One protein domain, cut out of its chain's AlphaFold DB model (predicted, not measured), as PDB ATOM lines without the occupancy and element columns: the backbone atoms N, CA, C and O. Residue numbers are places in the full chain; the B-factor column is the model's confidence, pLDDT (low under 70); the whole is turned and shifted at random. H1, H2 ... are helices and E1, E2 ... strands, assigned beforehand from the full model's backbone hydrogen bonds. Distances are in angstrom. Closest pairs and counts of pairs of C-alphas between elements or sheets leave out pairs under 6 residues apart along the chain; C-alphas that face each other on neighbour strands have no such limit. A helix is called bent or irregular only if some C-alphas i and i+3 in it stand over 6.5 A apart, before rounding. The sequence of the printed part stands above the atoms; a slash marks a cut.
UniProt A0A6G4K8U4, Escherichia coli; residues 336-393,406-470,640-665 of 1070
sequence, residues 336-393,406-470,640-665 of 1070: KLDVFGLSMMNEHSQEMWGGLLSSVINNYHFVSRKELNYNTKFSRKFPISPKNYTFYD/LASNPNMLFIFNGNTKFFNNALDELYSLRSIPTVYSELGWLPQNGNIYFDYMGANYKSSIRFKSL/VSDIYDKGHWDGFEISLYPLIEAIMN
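AT A GLANCE: This is residues 336 to 393, 406 to 470 and 640 to 665 of the 1070 residues of a protein of Escherichia coli (UniProt A0A6G4K8U4). A strongly twisted sheet of six strands has H3 over one side and H2 and H6 over the opposite side, with H5 packed on H2. A long loop, residues 369 to 388, passes round the far side of H1 before the edge strand E3, and short H4 lies at the other end, off the sheet. The 149 printed residues, a mixed class, hold six named helices and six named strands in the order E1 H1 H2 E2 E3 E4 H3 E5 E6 H4 H5 H6. The mixed sheet runs E3 E2 E1 E4 E5 E6, with E5 and E6 the antiparallel pair. The whole is compact, with a radius of gyration of the C-alphas of 14.5 A and spans of 42 by 37 by 26 A.

HOW THE PARTS SIT: E1, residues 337 to 343, is parallel to E2, residues 361 to 368, with N 341 and O 365 at 2.9 A. H1, residues 349 to 352, only grazes the sheet. H2, residues 354 to 359, is over E2 at a height over the sheet of 7.9 A and stands up from it, only just, rising 42 degrees. E1, H1, H2 and E2 form a strand-helix-strand unit, two parallel neighbour strands joined through helices, with a right-handed crossover. E3, residues 389 to 391, is parallel to E2, with N 390 and O 366 at 2.8 A. E4, residues 412 to 416, is parallel to E1, with N 414 and O 340 at 2.8 A. H3, residues 421 to 433, is over E1 and E4 at a height of 9.5 A and runs along the strands, only just, at 29 degrees to E1 on the local plane. E5, residues 438 to 443, is parallel to E4, with N 441 and O 415 at 2.8 A; E4, H3 and E5 form a second such unit, also right-handed. E5 and E6, residues 451 to 455, form a hairpin, with N 455 and O 440 at 2.9 A. H4, residues 464 to 467, is not on the sheet. H5, residues 640 to 646, touches H2 at the C-alphas of Gly 355 and Tyr 644, 4.2 A apart, the same way at a tilt of 38 degrees, only just steep. H6, residues 653 to 664, is on the same face of the sheet as H2; its closest C-alpha to E6 is Pro 658, 5.1 A from that of Asp 455. In H5 every O i to N i+4 pair is within hydrogen-bond range; H3 has 7 of 9, H6 5 of 8, and H2 0 of 2 beside 2 of 3 O i to N i+3 pairs, while H1 and H4 are too short for an O i to N i+4 pair.

IN THESE COORDINATES: E1 begins at C-alpha 337 (163.805, 182.790, 112.262) and is 18.3 A long; E2 is 18.7 A and E5 17.3 A. H3, 19.7 A long, is irregular, with C-alphas 422 and 425 7.2 A apart. H6, 15.5 A long, is irregular too, with C-alphas 655 and 658 7.1 A apart, and ends at C-alpha 664 (176.306, 177.017, 115.787).

THE WHOLE: The two C-alphas farthest apart are those of Lys 387 and Ser 469, 42.6 A. Residues 394 to 405 are not printed, a gap of 17.8 A from C-alpha 393 to C-alpha 406, nor are residues 471 to 639, a gap of 25.3 A from C-alpha 470 to C-alpha 640. Of the links printed whole, E2 to E3 is long, with 20 residues. The mean pLDDT of the printed part is 84.4; residues 346 to 358, 375 to 376 and 383 are under 70.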
ATOM      1  N   LYS A 336     163.993 186.387 115.631       83.75
ATOM      2  CA  LYS A 336     163.124 185.428 114.956       83.75
ATOM      3  C   LYS A 336     163.777 184.779 113.721       83.75
ATOM      4  O   LYS A 336     164.813 185.197 113.209       83.75
ATOM      5  N   LEU A 337     163.203 183.671 113.267       90.38
ATOM      6  CA  LEU A 337     163.805 182.790 112.262       90.38
ATOM      7  C   LEU A 337     162.926 182.712 111.018       90.38
ATOM      8  O   LEU A 337     161.708 182.620 111.126       90.38
ATOM      9  N   ASP A 338     163.543 182.704 109.841       91.56
ATOM     10  CA  ASP A 338     162.853 182.511 108.568       91.56
ATOM     11  C   ASP A 338     163.037 181.057 108.133       91.56
ATOM     12  O   ASP A 338     164.141 180.615 107.801       91.56
ATOM     13  N   VAL A 339     161.952 180.285 108.173       91.19
ATOM     14  CA  VAL A 339     162.011 178.823 108.117       91.19
ATOM     15  C   VAL A 339     161.513 178.283 106.784       91.19
ATOM     16  O   VAL A 339     160.408 178.580 106.339       91.19
ATOM     17  N   PHE A 340     162.283 177.382 106.186       92.81
ATOM     18  CA  PHE A 340     161.779 176.501 105.140       92.81
ATOM     19  C   PHE A 340     161.644 175.096 105.692       92.81
ATOM     20  O   PHE A 340     162.613 174.533 106.195       92.81
ATOM     21  N   GLY A 341     160.448 174.526 105.638       90.19
ATOM     22  CA  GLY A 341     160.207 173.210 106.208       90.19
ATOM     23  C   GLY A 341     159.901 172.147 105.163       90.19
ATOM     24  O   GLY A 341     159.205 172.403 104.184       90.19
ATOM     25  N   LEU A 342     160.394 170.934 105.398       89.00
ATOM     26  CA  LEU A 342     160.140 169.757 104.578       89.00
ATOM     27  C   LEU A 342     159.570 168.625 105.419       89.00
ATOM     28  O   LEU A 342     160.068 168.317 106.502       89.00
ATOM     29  N   SER A 343     158.563 167.951 104.871       85.50
ATOM     30  CA  SER A 343     157.963 166.781 105.501       85.50
ATOM     31  C   SER A 343     157.602 165.690 104.492       85.50
ATOM     32  O   SER A 343     157.271 165.958 103.330       85.50
ATOM     33  N   MET A 344     157.642 164.431 104.944       77.81
ATOM     34  CA  MET A 344     157.094 163.302 104.188       77.81
ATOM     35  C   MET A 344     155.585 163.142 104.374       77.81
ATOM     36  O   MET A 344     154.915 162.644 103.467       77.81
ATOM     37  N   MET A 345     155.067 163.498 105.548       72.75
ATOM     38  CA  MET A 345     153.664 163.327 105.919       72.75
ATOM     39  C   MET A 345     153.053 164.665 106.332       72.75
ATOM     40  O   MET A 345     153.738 165.577 106.782       72.75
ATOM     41  N   ASN A 346     151.744 164.802 106.166       67.25
ATOM     42  CA  ASN A 346     150.995 166.002 106.540       67.25
ATOM     43  C   ASN A 346     150.292 165.896 107.894       67.25
ATOM     44  O   ASN A 346     149.678 166.865 108.324       67.25
ATOM     45  N   GLU A 347     150.327 164.721 108.525       57.94
ATOM     46  CA  GLU A 347     149.355 164.331 109.551       57.94
ATOM     47  C   GLU A 347     149.462 165.139 110.850       57.94
ATOM     48  O   GLU A 347     148.581 165.001 111.677       57.94
ATOM     49  N   HIS A 348     150.469 166.006 111.002       66.69
ATOM     50  CA  HIS A 348     150.601 166.934 112.133       66.69
ATOM     51  C   HIS A 348     151.031 168.346 111.699       66.69
ATOM     52  O   HIS A 348     151.458 169.161 112.519       66.69
ATOM     53  N   SER A 349     150.943 168.669 110.402       66.88
ATOM     54  CA  SER A 349     151.396 169.968 109.888       66.88
ATOM     55  C   SER A 349     150.615 171.115 110.529       66.88
ATOM     56  O   SER A 349     151.217 172.078 110.984       66.88
ATOM     57  N   GLN A 350     149.290 170.983 110.647       67.31
ATOM     58  CA  GLN A 350     148.428 171.967 111.317       67.31
ATOM     59  C   GLN A 350     148.512 171.901 112.855       67.31
ATOM     60  O   GLN A 350     147.793 172.621 113.534       67.31
ATOM     61  N   GLU A 351     149.346 171.031 113.427       66.50
ATOM     62  CA  GLU A 351     149.384 170.738 114.869       66.50
ATOM     63  C   GLU A 351     150.701 171.130 115.535       66.50
ATOM     64  O   GLU A 351     150.721 171.480 116.707       66.50
ATOM     65  N   MET A 352     151.811 171.069 114.805       64.19
ATOM     66  CA  MET A 352     153.135 171.175 115.416       64.19
ATOM     67  C   MET A 352     153.738 172.569 115.365       64.19
ATOM     68  O   MET A 352     154.463 172.971 116.270       64.19
ATOM     69  N   TRP A 353     153.483 173.298 114.282       66.69
ATOM     70  CA  TRP A 353     154.304 174.464 113.960       66.69
ATOM     71  C   TRP A 353     153.735 175.752 114.538       66.69
ATOM     72  O   TRP A 353     154.503 176.637 114.899       66.69
ATOM     73  N   GLY A 354     152.414 175.822 114.724       60.19
ATOM     74  CA  GLY A 354     151.695 177.014 115.178       60.19
ATOM     75  C   GLY A 354     152.249 177.693 116.429       60.19
ATOM     76  O   GLY A 354     152.334 178.916 116.451       60.19
ATOM     77  N   GLY A 355     152.671 176.921 117.438       60.19
ATOM     78  CA  GLY A 355     153.232 177.465 118.682       60.19
ATOM     79  C   GLY A 355     154.595 178.151 118.526       60.19
ATOM     80  O   GLY A 355     154.925 179.061 119.285       60.19
ATOM     81  N   LEU A 356     155.373 177.765 117.511       68.06
ATOM     82  CA  LEU A 356     156.665 178.383 117.185       68.06
ATOM     83  C   LEU A 356     156.518 179.573 116.231       68.06
ATOM     84  O   LEU A 356     157.376 180.455 116.225       68.06
ATOM     85  N   LEU A 357     155.433 179.597 115.443       63.94
ATOM     86  CA  LEU A 357     155.164 180.611 114.417       63.94
ATOM     87  C   LEU A 357     155.011 182.033 114.964       63.94
ATOM     88  O   LEU A 357     155.278 182.977 114.233       63.94
ATOM     89  N   SER A 358     154.569 182.211 116.208       62.66
ATOM     90  CA  SER A 358     154.406 183.542 116.811       62.66
ATOM     91  C   SER A 358     155.620 183.981 117.637       62.66
ATOM     92  O   SER A 358     155.945 185.173 117.665       62.66
ATOM     93  N   SER A 359     156.300 183.029 118.283       74.88
ATOM     94  CA  SER A 359     157.321 183.278 119.307       74.88
ATOM     95  C   SER A 359     158.747 183.341 118.753       74.88
ATOM     96  O   SER A 359     159.488 184.256 119.103       74.88
ATOM     97  N   VAL A 360     159.130 182.403 117.879       84.19
ATOM     98  CA  VAL A 360     160.524 182.209 117.430       84.19
ATOM     99  C   VAL A 360     160.673 182.327 115.912       84.19
ATOM    100  O   VAL A 360     161.757 182.613 115.416       84.19
ATOM    101  N   ILE A 361     159.607 182.122 115.145       86.94
ATOM    102  CA  ILE A 361     159.634 182.158 113.677       86.94
ATOM    103  C   ILE A 361     159.003 183.474 113.196       86.94
ATOM    104  O   ILE A 361     158.005 183.924 113.748       86.94
ATOM    105  N   ASN A 362     159.606 184.113 112.193       85.94
ATOM    106  CA  ASN A 362     159.105 185.334 111.560       85.94
ATOM    107  C   ASN A 362     158.316 184.990 110.291       85.94
ATOM    108  O   ASN A 362     157.101 185.161 110.245       85.94
ATOM    109  N   ASN A 363     158.996 184.428 109.286       86.94
ATOM    110  CA  ASN A 363     158.376 183.905 108.072       86.94
ATOM    111  C   ASN A 363     158.584 182.400 107.952       86.94
ATOM    112  O   ASN A 363     159.545 181.834 108.473       86.94
ATOM    113  N   TYR A 364     157.686 181.738 107.225       88.19
ATOM    114  CA  TYR A 364     157.817 180.313 106.970       88.19
ATOM    115  C   TYR A 364     157.221 179.890 105.630       88.19
ATOM    116  O   TYR A 364     156.230 180.456 105.167       88.19
ATOM    117  N   HIS A 365     157.790 178.838 105.046       90.12
ATOM    118  CA  HIS A 365     157.202 178.120 103.922       90.12
ATOM    119  C   HIS A 365     157.424 176.615 104.081       90.12
ATOM    120  O   HIS A 365     158.556 176.155 104.221       90.12
ATOM    121  N   PHE A 366     156.344 175.836 104.062       87.75
ATOM    122  CA  PHE A 366     156.387 174.388 104.247       87.75
ATOM    123  C   PHE A 366     156.066 173.650 102.953       87.75
ATOM    124  O   PHE A 366     155.072 173.943 102.292       87.75
ATOM    125  N   VAL A 367     156.862 172.632 102.636       89.94
ATOM    126  CA  VAL A 367     156.641 171.734 101.503       89.94
ATOM    127  C   VAL A 367     156.434 170.303 101.998       89.94
ATOM    128  O   VAL A 367     157.266 169.732 102.706       89.94
ATOM    129  N   SER A 368     155.318 169.690 101.607       87.31
ATOM    130  CA  SER A 368     154.943 168.329 102.012       87.31
ATOM    131  C   SER A 368     154.539 167.464 100.824       87.31
ATOM    132  O   SER A 368     154.129 167.961  99.780       87.31
ATOM    133  N   ARG A 369     154.598 166.140 100.982       86.25
ATOM    134  CA  ARG A 369     154.108 165.193  99.962       86.25
ATOM    135  C   ARG A 369     152.588 165.019  99.965       86.25
ATOM    136  O   ARG A 369     152.055 164.412  99.041       86.25
ATOM    137  N   LYS A 370     151.903 165.502 101.001       80.94
ATOM    138  CA  LYS A 370     150.448 165.401 101.169       80.94
ATOM    139  C   LYS A 370     149.850 166.787 101.452       80.94
ATOM    140  O   LYS A 370     150.549 167.668 101.952       80.94
ATOM    141  N   GLU A 371     148.567 166.971 101.152       81.56
ATOM    142  CA  GLU A 371     147.795 168.204 101.420       81.56
ATOM    143  C   GLU A 371     147.785 168.585 102.908       81.56
ATOM    144  O   GLU A 371     148.233 167.803 103.728       81.56
ATOM    145  N   LEU A 372     147.309 169.760 103.316       77.06
ATOM    146  CA  LEU A 372     147.159 170.042 104.755       77.06
ATOM    147  C   LEU A 372     146.129 169.089 105.378       77.06
ATOM    148  O   LEU A 372     145.061 168.885 104.811       77.06
ATOM    149  N   ASN A 373     146.440 168.515 106.541       72.06
ATOM    150  CA  ASN A 373     145.495 167.684 107.287       72.06
ATOM    151  C   ASN A 373     145.678 167.852 108.802       72.06
ATOM    152  O   ASN A 373     146.732 168.302 109.256       72.06
ATOM    153  N   TYR A 374     144.640 167.460 109.545       70.75
ATOM    154  CA  TYR A 374     144.583 167.451 111.001       70.75
ATOM    155  C   TYR A 374     144.301 166.040 111.537       70.75
ATOM    156  O   TYR A 374     143.437 165.329 111.024       70.75
ATOM    157  N   ASN A 375     144.988 165.667 112.606       67.62
ATOM    158  CA  ASN A 375     144.963 164.403 113.320       67.62
ATOM    159  C   ASN A 375     144.761 164.648 114.832       67.62
ATOM    160  O   ASN A 375     144.873 165.756 115.344       67.62
ATOM    161  N   THR A 376     144.416 163.603 115.582       69.06
ATOM    162  CA  THR A 376     143.941 163.711 116.976       69.06
ATOM    163  C   THR A 376     145.050 163.670 118.031       69.06
ATOM    164  O   THR A 376     144.765 163.604 119.227       69.06
ATOM    165  N   LYS A 377     146.326 163.694 117.625       75.56
ATOM    166  CA  LYS A 377     147.475 163.633 118.552       75.56
ATOM    167  C   LYS A 377     147.680 164.920 119.353       75.56
ATOM    168  O   LYS A 377     148.389 164.900 120.359       75.56
ATOM    169  N   PHE A 378     147.036 166.000 118.930       77.06
ATOM    170  CA  PHE A 378     147.009 167.291 119.597       77.06
ATOM    171  C   PHE A 378     145.547 167.698 119.824       77.06
ATOM    172  O   PHE A 378     144.650 167.321 119.068       77.06
ATOM    173  N   SER A 379     145.291 168.436 120.902       74.38
ATOM    174  CA  SER A 379     143.938 168.835 121.321       74.38
ATOM    175  C   SER A 379     143.410 170.080 120.599       74.38
ATOM    176  O   SER A 379     142.223 170.388 120.706       74.38
ATOM    177  N   ARG A 380     144.268 170.806 119.873       74.25
ATOM    178  CA  ARG A 380     143.938 172.050 119.166       74.25
ATOM    179  C   ARG A 380     144.526 172.051 117.757       74.25
ATOM    180  O   ARG A 380     145.649 171.598 117.550       74.25
ATOM    181  N   LYS A 381     143.776 172.620 116.806       74.31
ATOM    182  CA  LYS A 381     144.283 172.955 115.466       74.31
ATOM    183  C   LYS A 381     145.002 174.295 115.526       74.31
ATOM    184  O   LYS A 381     144.440 175.254 116.052       74.31
ATOM    185  N   PHE A 382     146.168 174.388 114.905       72.38
ATOM    186  CA  PHE A 382     146.857 175.651 114.687       72.38
ATOM    187  C   PHE A 382     146.765 176.048 113.205       72.38
ATOM    188  O   PHE A 382     147.110 175.259 112.319       72.38
ATOM    189  N   PRO A 383     146.268 177.257 112.895       69.62
ATOM    190  CA  PRO A 383     146.047 177.662 111.516       69.62
ATOM    191  C   PRO A 383     147.380 177.878 110.786       69.62
ATOM    192  O   PRO A 383     148.212 178.681 111.202       69.62
ATOM    193  N   ILE A 384     147.554 177.192 109.656       75.94
ATOM    194  CA  ILE A 384     148.606 177.479 108.675       75.94
ATOM    195  C   ILE A 384     147.965 178.183 107.485       75.94
ATOM    196  O   ILE A 384     146.974 177.701 106.934       75.94
ATOM    197  N   SER A 385     148.546 179.310 107.072       78.75
ATOM    198  CA  SER A 385     148.119 180.010 105.860       78.75
ATOM    199  C   SER A 385     148.338 179.114 104.634       78.75
ATOM    200  O   SER A 385     149.465 178.653 104.437       78.75
ATOM    201  N   PRO A 386     147.335 178.922 103.753       79.25
ATOM    202  CA  PRO A 386     147.518 178.184 102.501       79.25
ATOM    203  C   PRO A 386     148.635 178.742 101.606       79.25
ATOM    204  O   PRO A 386     149.187 178.009 100.798       79.25
ATOM    205  N   LYS A 387     149.006 180.023 101.755       84.00
ATOM    206  CA  LYS A 387     150.131 180.636 101.020       84.00
ATOM    207  C   LYS A 387     151.505 180.165 101.510       84.00
ATOM    208  O   LYS A 387     152.476 180.229 100.765       84.00
ATOM    209  N   ASN A 388     151.578 179.682 102.748       84.88
ATOM    210  CA  ASN A 388     152.815 179.248 103.393       84.88
ATOM    211  C   ASN A 388     152.944 177.715 103.414       84.88
ATOM    212  O   ASN A 388     153.796 177.177 104.122       84.88
ATOM    213  N   TYR A 389     152.095 177.005 102.662       86.75
ATOM    214  CA  TYR A 389     152.130 175.555 102.537       86.75
ATOM    215  C   TYR A 389     151.919 175.122 101.090       86.75
ATOM    216  O   TYR A 389     150.893 175.417 100.482       86.75
ATOM    217  N   THR A 390     152.850 174.332 100.572       88.88
ATOM    218  CA  THR A 390     152.767 173.746  99.237       88.88
ATOM    219  C   THR A 390     152.833 172.230  99.353       88.88
ATOM    220  O   THR A 390     153.645 171.686 100.102       88.88
ATOM    221  N   PHE A 391     152.000 171.514  98.596       88.38
ATOM    222  CA  PHE A 391     152.081 170.057  98.534       88.38
ATOM    223  C   PHE A 391     152.423 169.557  97.131       88.38
ATOM    224  O   PHE A 391     151.847 169.989  96.133       88.38
ATOM    225  N   TYR A 392     153.414 168.674  97.056       87.75
ATOM    226  CA  TYR A 392     153.792 167.884  95.885       87.75
ATOM    227  C   TYR A 392     154.857 166.863  96.293       87.75
ATOM    228  O   TYR A 392     155.531 167.007  97.314       87.75
ATOM    229  N   ASP A 393     155.058 165.825  95.479       83.31
ATOM    230  CA  ASP A 393     156.134 164.869  95.733       83.31
ATOM    231  C   ASP A 393     157.498 165.452  95.329       83.31
ATOM    232  O   ASP A 393     157.999 165.253  94.218       83.31
ATOM    233  N   LEU A 406     164.276 179.089  97.171       93.94
ATOM    234  CA  LEU A 406     164.850 180.387  96.820       93.94
ATOM    235  C   LEU A 406     163.831 181.518  97.002       93.94
ATOM    236  O   LEU A 406     164.194 182.577  97.510       93.94
ATOM    237  N   ALA A 407     162.565 181.285  96.643       93.56
ATOM    238  CA  ALA A 407     161.496 182.275  96.772       93.56
ATOM    239  C   ALA A 407     161.200 182.658  98.232       93.56
ATOM    240  O   ALA A 407     160.859 183.805  98.509       93.56
ATOM    241  N   SER A 408     161.344 181.714  99.163       90.00
ATOM    242  CA  SER A 408     161.097 181.932 100.596       90.00
ATOM    243  C   SER A 408     162.287 182.527 101.357       90.00
ATOM    244  O   SER A 408     162.117 182.957 102.493       90.00
ATOM    245  N   ASN A 409     163.480 182.561 100.750       92.06
ATOM    246  CA  ASN A 409     164.716 183.098 101.330       92.06
ATOM    247  C   ASN A 409     164.969 182.726 102.821       92.06
ATOM    248  O   ASN A 409     165.315 183.593 103.619       92.06
ATOM    249  N   PRO A 410     164.874 181.441 103.217       93.69
ATOM    250  CA  PRO A 410     164.983 181.022 104.617       93.69
ATOM    251  C   PRO A 410     166.394 181.182 105.199       93.69
ATOM    252  O   PRO A 410     167.390 180.995 104.501       93.69
ATOM    253  N   ASN A 411     166.494 181.410 106.505       91.94
ATOM    254  CA  ASN A 411     167.746 181.303 107.255       91.94
ATOM    255  C   ASN A 411     167.857 179.993 108.056       91.94
ATOM    256  O   ASN A 411     168.928 179.709 108.588       91.94
ATOM    257  N   MET A 412     166.807 179.162 108.078       92.19
ATOM    258  CA  MET A 412     166.836 177.845 108.711       92.19
ATOM    259  C   MET A 412     165.958 176.811 107.990       92.19
ATOM    260  O   MET A 412     164.893 177.127 107.460       92.19
ATOM    261  N   LEU A 413     166.408 175.556 107.984       92.56
ATOM    262  CA  LEU A 413     165.702 174.413 107.416       92.56
ATOM    263  C   LEU A 413     165.100 173.537 108.521       92.56
ATOM    264  O   LEU A 413     165.804 173.119 109.440       92.56
ATOM    265  N   PHE A 414     163.810 173.226 108.420       89.94
ATOM    266  CA  PHE A 414     163.087 172.370 109.365       89.94
ATOM    267  C   PHE A 414     162.710 171.051 108.698       89.94
ATOM    268  O   PHE A 414     161.984 171.040 107.709       89.94
ATOM    269  N   ILE A 415     163.163 169.924 109.238       89.56
ATOM    270  CA  ILE A 415     162.834 168.601 108.698       89.56
ATOM    271  C   ILE A 415     161.976 167.833 109.694       89.56
ATOM    272  O   ILE A 415     162.433 167.489 110.783       89.56
ATOM    273  N   PHE A 416     160.747 167.518 109.297       84.56
ATOM    274  CA  PHE A 416     159.849 166.686 110.091       84.56
ATOM    275  C   PHE A 416     159.899 165.216 109.652       84.56
ATOM    276  O   PHE A 416     160.145 164.921 108.483       84.56
ATOM    277  N   ASN A 417     159.642 164.296 110.587       78.81
ATOM    278  CA  ASN A 417     159.826 162.842 110.447       78.81
ATOM    279  C   ASN A 417     161.297 162.389 110.425       78.81
ATOM    280  O   ASN A 417     161.638 161.335 109.874       78.81
ATOM    281  N   GLY A 418     162.181 163.196 111.014       71.56
ATOM    282  CA  GLY A 418     163.601 162.883 111.145       71.56
ATOM    283  C   GLY A 418     164.403 162.865 109.843       71.56
ATOM    284  O   GLY A 418     163.969 163.292 108.779       71.56
ATOM    285  N   ASN A 419     165.627 162.347 109.927       72.69
ATOM    286  CA  ASN A 419     166.594 162.281 108.828       72.69
ATOM    287  C   ASN A 419     166.630 160.889 108.176       72.69
ATOM    288  O   ASN A 419     167.626 160.157 108.214       72.69
ATOM    289  N   THR A 420     165.512 160.517 107.554       74.44
ATOM    290  CA  THR A 420     165.429 159.302 106.735       74.44
ATOM    291  C   THR A 420     166.144 159.486 105.392       74.44
ATOM    292  O   THR A 420     166.281 160.598 104.880       74.44
ATOM    293  N   LYS A 421     166.549 158.376 104.760       77.00
ATOM    294  CA  LYS A 421     167.220 158.388 103.440       77.00
ATOM    295  C   LYS A 421     166.400 159.070 102.341       77.00
ATOM    296  O   LYS A 421     166.965 159.477 101.330       77.00
ATOM    297  N   PHE A 422     165.089 159.209 102.535       77.50
ATOM    298  CA  PHE A 422     164.199 159.886 101.597       77.50
ATOM    299  C   PHE A 422     164.501 161.379 101.452       77.50
ATOM    300  O   PHE A 422     164.280 161.923 100.374       77.50
ATOM    301  N   PHE A 423     165.034 162.027 102.492       84.94
ATOM    302  CA  PHE A 423     165.375 163.450 102.453       84.94
ATOM    303  C   PHE A 423     166.732 163.731 101.802       84.94
ATOM    304  O   PHE A 423     166.964 164.863 101.401       84.94
ATOM    305  N   ASN A 424     167.612 162.733 101.645       86.50
ATOM    306  CA  ASN A 424     169.003 162.956 101.229       86.50
ATOM    307  C   ASN A 424     169.123 163.762  99.930       86.50
ATOM    308  O   ASN A 424     169.815 164.770  99.914       86.50
ATOM    309  N   ASN A 425     168.399 163.377  98.875       87.25
ATOM    310  CA  ASN A 425     168.467 164.083  97.590       87.25
ATOM    311  C   ASN A 425     167.938 165.523  97.681       87.25
ATOM    312  O   ASN A 425     168.472 166.412  97.027       87.25
ATOM    313  N   ALA A 426     166.893 165.748  98.482       89.44
ATOM    314  CA  ALA A 426     166.336 167.078  98.710       89.44
ATOM    315  C   ALA A 426     167.311 167.952  99.505       89.44
ATOM    316  O   ALA A 426     167.594 169.072  99.104       89.44
ATOM    317  N   LEU A 427     167.878 167.420 100.589       89.88
ATOM    318  CA  LEU A 427     168.879 168.110 101.396       89.88
ATOM    319  C   LEU A 427     170.141 168.425 100.587       89.88
ATOM    320  O   LEU A 427     170.621 169.550 100.640       89.88
ATOM    321  N   ASP A 428     170.652 167.467  99.810       88.75
ATOM    322  CA  ASP A 428     171.816 167.677  98.943       88.75
ATOM    323  C   ASP A 428     171.548 168.774  97.897       88.75
ATOM    324  O   ASP A 428     172.420 169.607  97.650       88.75
ATOM    325  N   GLU A 429     170.343 168.817  97.317       90.25
ATOM    326  CA  GLU A 429     169.931 169.887  96.403       90.25
ATOM    327  C   GLU A 429     169.877 171.244  97.125       90.25
ATOM    328  O   GLU A 429     170.544 172.186  96.694       90.25
ATOM    329  N   LEU A 430     169.175 171.345  98.259       91.75
ATOM    330  CA  LEU A 430     169.029 172.597  99.009       91.75
ATOM    331  C   LEU A 430     170.369 173.134  99.531       91.75
ATOM    332  O   LEU A 430     170.670 174.316  99.362       91.75
ATOM    333  N   TYR A 431     171.222 172.271 100.088       90.31
ATOM    334  CA  TYR A 431     172.560 172.657 100.544       90.31
ATOM    335  C   TYR A 431     173.480 173.069  99.394       90.31
ATOM    336  O   TYR A 431     174.401 173.859  99.607       90.31
ATOM    337  N   SER A 432     173.247 172.566  98.176       88.38
ATOM    338  CA  SER A 432     173.990 173.028  97.001       88.38
ATOM    339  C   SER A 432     173.635 174.468  96.617       88.38
ATOM    340  O   SER A 432     174.512 175.194  96.148       88.38
ATOM    341  N   LEU A 433     172.394 174.900  96.880       89.94
ATOM    342  CA  LEU A 433     171.938 176.277  96.670       89.94
ATOM    343  C   LEU A 433     172.462 177.203  97.769       89.94
ATOM    344  O   LEU A 433     173.057 178.238  97.476       89.94
ATOM    345  N   ARG A 434     172.253 176.827  99.037       88.31
ATOM    346  CA  ARG A 434     172.708 177.595 100.197       88.31
ATOM    347  C   ARG A 434     172.883 176.696 101.419       88.31
ATOM    348  O   ARG A 434     171.949 176.026 101.847       88.31
ATOM    349  N   SER A 435     174.067 176.747 102.028       86.31
ATOM    350  CA  SER A 435     174.305 176.153 103.348       86.31
ATOM    351  C   SER A 435     173.600 176.980 104.418       86.31
ATOM    352  O   SER A 435     174.099 178.038 104.793       86.31
ATOM    353  N   ILE A 436     172.461 176.495 104.906       90.25
ATOM    354  CA  ILE A 436     171.759 177.068 106.060       90.25
ATOM    355  C   ILE A 436     171.654 176.031 107.187       90.25
ATOM    356  O   ILE A 436     171.654 174.833 106.891       90.25
ATOM    357  N   PRO A 437     171.586 176.464 108.459       93.06
ATOM    358  CA  PRO A 437     171.291 175.600 109.599       93.06
ATOM    359  C   PRO A 437     170.080 174.696 109.360       93.06
ATOM    360  O   PRO A 437     169.065 175.148 108.830       93.06
ATOM    361  N   THR A 438     170.175 173.442 109.799       92.19
ATOM    362  CA  THR A 438     169.084 172.466 109.701       92.19
ATOM    363  C   THR A 438     168.790 171.880 111.060       92.19
ATOM    364  O   THR A 438     169.699 171.424 111.750       92.19
ATOM    365  N   VAL A 439     167.511 171.833 111.408       92.31
ATOM    366  CA  VAL A 439     167.027 171.152 112.601       92.31
ATOM    367  C   VAL A 439     165.987 170.111 112.211       92.31
ATOM    368  O   VAL A 439     165.163 170.303 111.311       92.31
ATOM    369  N   TYR A 440     166.050 168.975 112.886       91.75
ATOM    370  CA  TYR A 440     165.124 167.870 112.737       91.75
ATOM    371  C   TYR A 440     164.107 167.901 113.862       91.75
ATOM    372  O   TYR A 440     164.409 168.324 114.976       91.75
ATOM    373  N   SER A 441     162.907 167.419 113.577       88.50
ATOM    374  CA  SER A 441     161.845 167.340 114.560       88.50
ATOM    375  C   SER A 441     161.005 166.084 114.391       88.50
ATOM    376  O   SER A 441     160.877 165.532 113.292       88.50
ATOM    377  N   GLU A 442     160.456 165.632 115.511       88.25
ATOM    378  CA  GLU A 442     159.591 164.465 115.637       88.25
ATOM    379  C   GLU A 442     158.662 164.643 116.856       88.25
ATOM    380  O   GLU A 442     158.853 165.557 117.665       88.25
ATOM    381  N   LEU A 443     157.643 163.792 116.985       87.31
ATOM    382  CA  LEU A 443     156.793 163.732 118.178       87.31
ATOM    383  C   LEU A 443     157.613 163.459 119.455       87.31
ATOM    384  O   LEU A 443     158.595 162.718 119.432       87.31
ATOM    385  N   GLY A 444     157.178 164.042 120.574       89.19
ATOM    386  CA  GLY A 444     157.806 163.922 121.894       89.19
ATOM    387  C   GLY A 444     157.681 162.530 122.521       89.19
ATOM    388  O   GLY A 444     157.149 161.594 121.921       89.19
ATOM    389  N   TRP A 445     158.158 162.388 123.758       90.56
ATOM    390  CA  TRP A 445     158.240 161.086 124.430       90.56
ATOM    391  C   TRP A 445     157.233 160.932 125.573       90.56
ATOM    392  O   TRP A 445     156.601 159.882 125.683       90.56
ATOM    393  N   LEU A 446     157.068 161.959 126.416       88.88
ATOM    394  CA  LEU A 446     156.415 161.844 127.726       88.88
ATOM    395  C   LEU A 446     155.394 162.972 127.990       88.88
ATOM    396  O   LEU A 446     155.773 164.004 128.537       88.88
ATOM    397  N   PRO A 447     154.097 162.798 127.673       85.88
ATOM    398  CA  PRO A 447     153.546 161.846 126.714       85.88
ATOM    399  C   PRO A 447     153.819 162.297 125.271       85.88
ATOM    400  O   PRO A 447     154.037 163.473 124.997       85.88
ATOM    401  N   GLN A 448     153.732 161.369 124.319       81.88
ATOM    402  CA  GLN A 448     153.881 161.692 122.895       81.88
ATOM    403  C   GLN A 448     152.801 162.664 122.378       81.88
ATOM    404  O   GLN A 448     153.053 163.448 121.468       81.88
ATOM    405  N   ASN A 449     151.589 162.618 122.939       85.19
ATOM    406  CA  ASN A 449     150.504 163.520 122.550       85.19
ATOM    407  C   ASN A 449     150.813 164.955 123.013       85.19
ATOM    408  O   ASN A 449     151.229 165.154 124.153       85.19
ATOM    409  N   GLY A 450     150.588 165.949 122.147       84.38
ATOM    410  CA  GLY A 450     150.792 167.370 122.463       84.38
ATOM    411  C   GLY A 450     152.248 167.858 122.484       84.38
ATOM    412  O   GLY A 450     152.480 169.061 122.598       84.38
ATOM    413  N   ASN A 451     153.226 166.958 122.351       88.38
ATOM    414  CA  ASN A 451     154.644 167.274 122.502       88.38
ATOM    415  C   ASN A 451     155.431 166.965 121.231       88.38
ATOM    416  O   ASN A 451     155.156 165.991 120.530       88.38
ATOM    417  N   ILE A 452     156.461 167.766 120.976       89.12
ATOM    418  CA  ILE A 452     157.438 167.565 119.898       89.12
ATOM    419  C   ILE A 452     158.846 167.710 120.465       89.12
ATOM    420  O   ILE A 452     159.014 168.230 121.561       89.12
ATOM    421  N   TYR A 453     159.879 167.300 119.746       91.31
ATOM    422  CA  TYR A 453     161.245 167.693 120.089       91.31
ATOM    423  C   TYR A 453     162.011 168.147 118.854       91.31
ATOM    424  O   TYR A 453     161.639 167.837 117.721       91.31
ATOM    425  N   PHE A 454     163.089 168.885 119.106       91.88
ATOM    426  CA  PHE A 454     164.061 169.304 118.106       91.88
ATOM    427  C   PHE A 454     165.392 168.605 118.301       91.88
ATOM    428  O   PHE A 454     165.760 168.247 119.420       91.88
ATOM    429  N   ASP A 455     166.153 168.447 117.233       94.00
ATOM    430  CA  ASP A 455     167.514 167.942 117.300       94.00
ATOM    431  C   ASP A 455     168.319 168.438 116.100       94.00
ATOM    432  O   ASP A 455     167.836 168.417 114.969       94.00
ATOM    433  N   TYR A 456     169.550 168.883 116.330       92.62
ATOM    434  CA  TYR A 456     170.390 169.426 115.262       92.62
ATOM    435  C   TYR A 456     171.088 168.337 114.422       92.62
ATOM    436  O   TYR A 456     171.559 168.624 113.323       92.62
ATOM    437  N   MET A 457     171.158 167.087 114.900       91.38
ATOM    438  CA  MET A 457     171.776 165.964 114.179       91.38
ATOM    439  C   MET A 457     170.752 165.079 113.463       91.38
ATOM    440  O   MET A 457     171.012 164.606 112.352       91.38
ATOM    441  N   GLY A 458     169.598 164.820 114.084       90.19
ATOM    442  CA  GLY A 458     168.593 163.901 113.547       90.19
ATOM    443  C   GLY A 458     167.505 163.516 114.541       90.19
ATOM    444  O   GLY A 458     167.556 163.867 115.707       90.19
ATOM    445  N   ALA A 459     166.525 162.725 114.111       88.12
ATOM    446  CA  ALA A 459     165.516 162.185 115.027       88.12
ATOM    447  C   ALA A 459     165.810 160.720 115.384       88.12
ATOM    448  O   ALA A 459     166.523 160.011 114.666       88.12
ATOM    449  N   ASN A 460     165.215 160.242 116.477       87.69
ATOM    450  CA  ASN A 460     165.264 158.851 116.929       87.69
ATOM    451  C   ASN A 460     166.713 158.363 117.112       87.69
ATOM    452  O   ASN A 460     167.506 159.008 117.794       87.69
ATOM    453  N   TYR A 461     167.102 157.244 116.495       88.44
ATOM    454  CA  TYR A 461     168.456 156.686 116.613       88.44
ATOM    455  C   TYR A 461     169.563 157.572 116.012       88.44
ATOM    456  O   TYR A 461     170.744 157.266 116.181       88.44
ATOM    457  N   LYS A 462     169.209 158.638 115.285       89.94
ATOM    458  CA  LYS A 462     170.150 159.625 114.733       89.94
ATOM    459  C   LYS A 462     170.181 160.935 115.525       89.94
ATOM    460  O   LYS A 462     170.914 161.839 115.136       89.94
ATOM    461  N   SER A 463     169.411 161.035 116.608       92.44
ATOM    462  CA  SER A 463     169.434 162.194 117.500       92.44
ATOM    463  C   SER A 463     170.775 162.350 118.198       92.44
ATOM    464  O   SER A 463     171.397 161.368 118.610       92.44
ATOM    465  N   SER A 464     171.179 163.606 118.385       93.19
ATOM    466  CA  SER A 464     172.324 163.998 119.207       93.19
ATOM    467  C   SER A 464     172.273 163.402 120.620       93.19
ATOM    468  O   SER A 464     173.316 163.062 121.178       93.19
ATOM    469  N   ILE A 465     171.068 163.174 121.164       94.62
ATOM    470  CA  ILE A 465     170.846 162.573 122.487       94.62
ATOM    471  C   ILE A 465     171.500 161.197 122.582       94.62
ATOM    472  O   ILE A 465     172.076 160.875 123.614       94.62
ATOM    473  N   ARG A 466     171.466 160.387 121.518       92.62
ATOM    474  CA  ARG A 466     172.068 159.046 121.509       92.62
ATOM    475  C   ARG A 466     173.576 159.082 121.763       92.62
ATOM    476  O   ARG A 466     174.097 158.187 122.420       92.62
ATOM    477  N   PHE A 467     174.266 160.068 121.198       92.25
ATOM    478  CA  PHE A 467     175.728 160.098 121.152       92.25
ATOM    479  C   PHE A 467     176.364 160.741 122.385       92.25
ATOM    480  O   PHE A 467     177.540 160.501 122.633       92.25
ATOM    481  N   LYS A 468     175.594 161.517 123.153       92.56
ATOM    482  CA  LYS A 468     176.038 162.128 124.410       92.56
ATOM    483  C   LYS A 468     175.832 161.173 125.590       92.56
ATOM    484  O   LYS A 468     174.901 160.366 125.565       92.56
ATOM    485  N   SER A 469     176.670 161.242 126.620       92.75
ATOM    486  CA  SER A 469     176.439 160.552 127.899       92.75
ATOM    487  C   SER A 469     175.302 161.217 128.692       92.75
ATOM    488  O   SER A 469     174.745 162.230 128.269       92.75
ATOM    489  N   LEU A 470     174.894 160.648 129.833       93.00
ATOM    490  CA  LEU A 470     173.856 161.285 130.660       93.00
ATOM    491  C   LEU A 470     174.376 162.582 131.288       93.00
ATOM    492  O   LEU A 470     173.663 163.579 131.367       93.00
ATOM    493  N   VAL A 640     153.553 171.929 122.728       84.38
ATOM    494  CA  VAL A 640     153.203 172.908 121.678       84.38
ATOM    495  C   VAL A 640     152.060 173.838 122.106       84.38
ATOM    496  O   VAL A 640     152.045 175.009 121.727       84.38
ATOM    497  N   SER A 641     151.119 173.345 122.916       80.94
ATOM    498  CA  SER A 641     150.037 174.158 123.488       80.94
ATOM    499  C   SER A 641     150.557 175.257 124.406       80.94
ATOM    500  O   SER A 641     150.099 176.391 124.322       80.94
ATOM    501  N   ASP A 642     151.532 174.938 125.251       86.06
ATOM    502  CA  ASP A 642     151.943 175.817 126.342       86.06
ATOM    503  C   ASP A 642     152.762 176.996 125.815       86.06
ATOM    504  O   ASP A 642     152.590 178.125 126.270       86.06
ATOM    505  N   ILE A 643     153.633 176.754 124.826       83.44
ATOM    506  CA  ILE A 643     154.369 177.826 124.140       83.44
ATOM    507  C   ILE A 643     153.421 178.753 123.372       83.44
ATOM    508  O   ILE A 643     153.616 179.968 123.360       83.44
ATOM    509  N   TYR A 644     152.367 178.196 122.774       77.94
ATOM    510  CA  TYR A 644     151.358 178.979 122.075       77.94
ATOM    511  C   TYR A 644     150.553 179.858 123.040       77.94
ATOM    512  O   TYR A 644     150.433 181.058 122.806       77.94
ATOM    513  N   ASP A 645     150.047 179.278 124.132       82.31
ATOM    514  CA  ASP A 645     149.205 179.978 125.109       82.31
ATOM    515  C   ASP A 645     149.968 181.091 125.844       82.31
ATOM    516  O   ASP A 645     149.396 182.140 126.137       82.31
ATOM    517  N   LYS A 646     151.270 180.904 126.099       84.56
ATOM    518  CA  LYS A 646     152.138 181.950 126.668       84.56
ATOM    519  C   LYS A 646     152.482 183.059 125.671       84.56
ATOM    520  O   LYS A 646     152.729 184.189 126.079       84.56
ATOM    521  N   GLY A 647     152.556 182.748 124.375       80.06
ATOM    522  CA  GLY A 647     152.929 183.701 123.322       80.06
ATOM    523  C   GLY A 647     154.412 184.103 123.290       80.06
ATOM    524  O   GLY A 647     154.806 184.897 122.438       80.06
ATOM    525  N   HIS A 648     155.247 183.550 124.173       84.44
ATOM    526  CA  HIS A 648     156.693 183.768 124.231       84.44
ATOM    527  C   HIS A 648     157.421 182.469 124.599       84.44
ATOM    528  O   HIS A 648     156.813 181.518 125.095       84.44
ATOM    529  N   TRP A 649     158.728 182.419 124.344       87.81
ATOM    530  CA  TRP A 649     159.518 181.202 124.518       87.81
ATOM    531  C   TRP A 649     160.163 181.047 125.908       87.81
ATOM    532  O   TRP A 649     160.643 179.951 126.200       87.81
ATOM    533  N   ASP A 650     160.157 182.075 126.773       87.00
ATOM    534  CA  ASP A 650     160.717 181.969 128.136       87.00
ATOM    535  C   ASP A 650     160.184 180.742 128.901       87.00
ATOM    536  O   ASP A 650     158.973 180.487 128.982       87.00
ATOM    537  N   GLY A 651     161.109 179.989 129.497       88.56
ATOM    538  CA  GLY A 651     160.859 178.716 130.173       88.56
ATOM    539  C   GLY A 651     160.951 177.476 129.273       88.56
ATOM    540  O   GLY A 651     160.799 176.367 129.784       88.56
ATOM    541  N   PHE A 652     161.189 177.634 127.965       91.50
ATOM    542  CA  PHE A 652     161.404 176.538 127.003       91.50
ATOM    543  C   PHE A 652     162.813 176.532 126.395       91.50
ATOM    544  O   PHE A 652     163.048 175.923 125.350       91.50
ATOM    545  N   GLU A 653     163.765 177.208 127.036       92.56
ATOM    546  CA  GLU A 653     165.119 177.418 126.524       92.56
ATOM    547  C   GLU A 653     165.807 176.094 126.170       92.56
ATOM    548  O   GLU A 653     166.411 175.972 125.109       92.56
ATOM    549  N   ILE A 654     165.672 175.078 127.027       93.62
ATOM    550  CA  ILE A 654     166.294 173.758 126.842       93.62
ATOM    551  C   ILE A 654     165.663 173.010 125.657       93.62
ATOM    552  O   ILE A 654     166.376 172.404 124.854       93.62
ATOM    553  N   SER A 655     164.338 173.078 125.500       92.94
ATOM    554  CA  SER A 655     163.615 172.466 124.377       92.94
ATOM    555  C   SER A 655     163.989 173.098 123.032       92.94
ATOM    556  O   SER A 655     164.004 172.408 122.009       92.94
ATOM    557  N   LEU A 656     164.286 174.403 123.034       92.38
ATOM    558  CA  LEU A 656     164.619 175.200 121.848       92.38
ATOM    559  C   LEU A 656     166.120 175.294 121.567       92.38
ATOM    560  O   LEU A 656     166.513 175.592 120.441       92.38
ATOM    561  N   TYR A 657     166.972 174.973 122.539       93.88
ATOM    562  CA  TYR A 657     168.423 174.968 122.373       93.88
ATOM    563  C   TYR A 657     168.950 174.184 121.153       93.88
ATOM    564  O   TYR A 657     169.944 174.609 120.566       93.88
ATOM    565  N   PRO A 658     168.311 173.105 120.664       93.75
ATOM    566  CA  PRO A 658     168.774 172.428 119.451       93.75
ATOM    567  C   PRO A 658     168.715 173.297 118.192       93.75
ATOM    568  O   PRO A 658     169.465 173.048 117.250       93.75
ATOM    569  N   LEU A 659     167.853 174.319 118.157       92.50
ATOM    570  CA  LEU A 659     167.853 175.316 117.081       92.50
ATOM    571  C   LEU A 659     169.168 176.109 117.124       92.50
ATOM    572  O   LEU A 659     169.796 176.343 116.096       92.50
ATOM    573  N   ILE A 660     169.627 176.448 118.328       92.94
ATOM    574  CA  ILE A 660     170.893 177.140 118.571       92.94
ATOM    575  C   ILE A 660     172.075 176.233 118.219       92.94
ATOM    576  O   ILE A 660     172.985 176.666 117.514       92.94
ATOM    577  N   GLU A 661     172.050 174.956 118.618       92.62
ATOM    578  CA  GLU A 661     173.077 173.985 118.213       92.62
ATOM    579  C   GLU A 661     173.156 173.850 116.682       92.62
ATOM    580  O   GLU A 661     174.260 173.760 116.140       92.62
ATOM    581  N   ALA A 662     172.024 173.897 115.969       92.31
ATOM    582  CA  ALA A 662     172.002 173.908 114.506       92.31
ATOM    583  C   ALA A 662     172.626 175.189 113.923       92.31
ATOM    584  O   ALA A 662     173.425 175.110 112.986       92.31
ATOM    585  N   ILE A 663     172.321 176.363 114.492       90.31
ATOM    586  CA  ILE A 663     172.908 177.656 114.088       90.31
ATOM    587  C   ILE A 663     174.425 177.672 114.318       90.31
ATOM    588  O   ILE A 663     175.184 178.139 113.467       90.31
ATOM    589  N   MET A 664     174.886 177.117 115.440       86.38
ATOM    590  CA  MET A 664     176.306 177.017 115.787       86.38
ATOM    591  C   MET A 664     177.077 176.009 114.923       86.38
ATOM    592  O   MET A 664     178.314 176.056 114.890       86.38
ATOM    593  N   ASN A 665     176.378 175.083 114.258       84.19
ATOM    594  CA  ASN A 665     176.963 173.986 113.489       84.19
ATOM    595  C   ASN A 665     176.273 173.818 112.119       84.19
ATOM    596  O   ASN A 665     175.717 172.753 111.837       84.19
TER     597      ASN A 665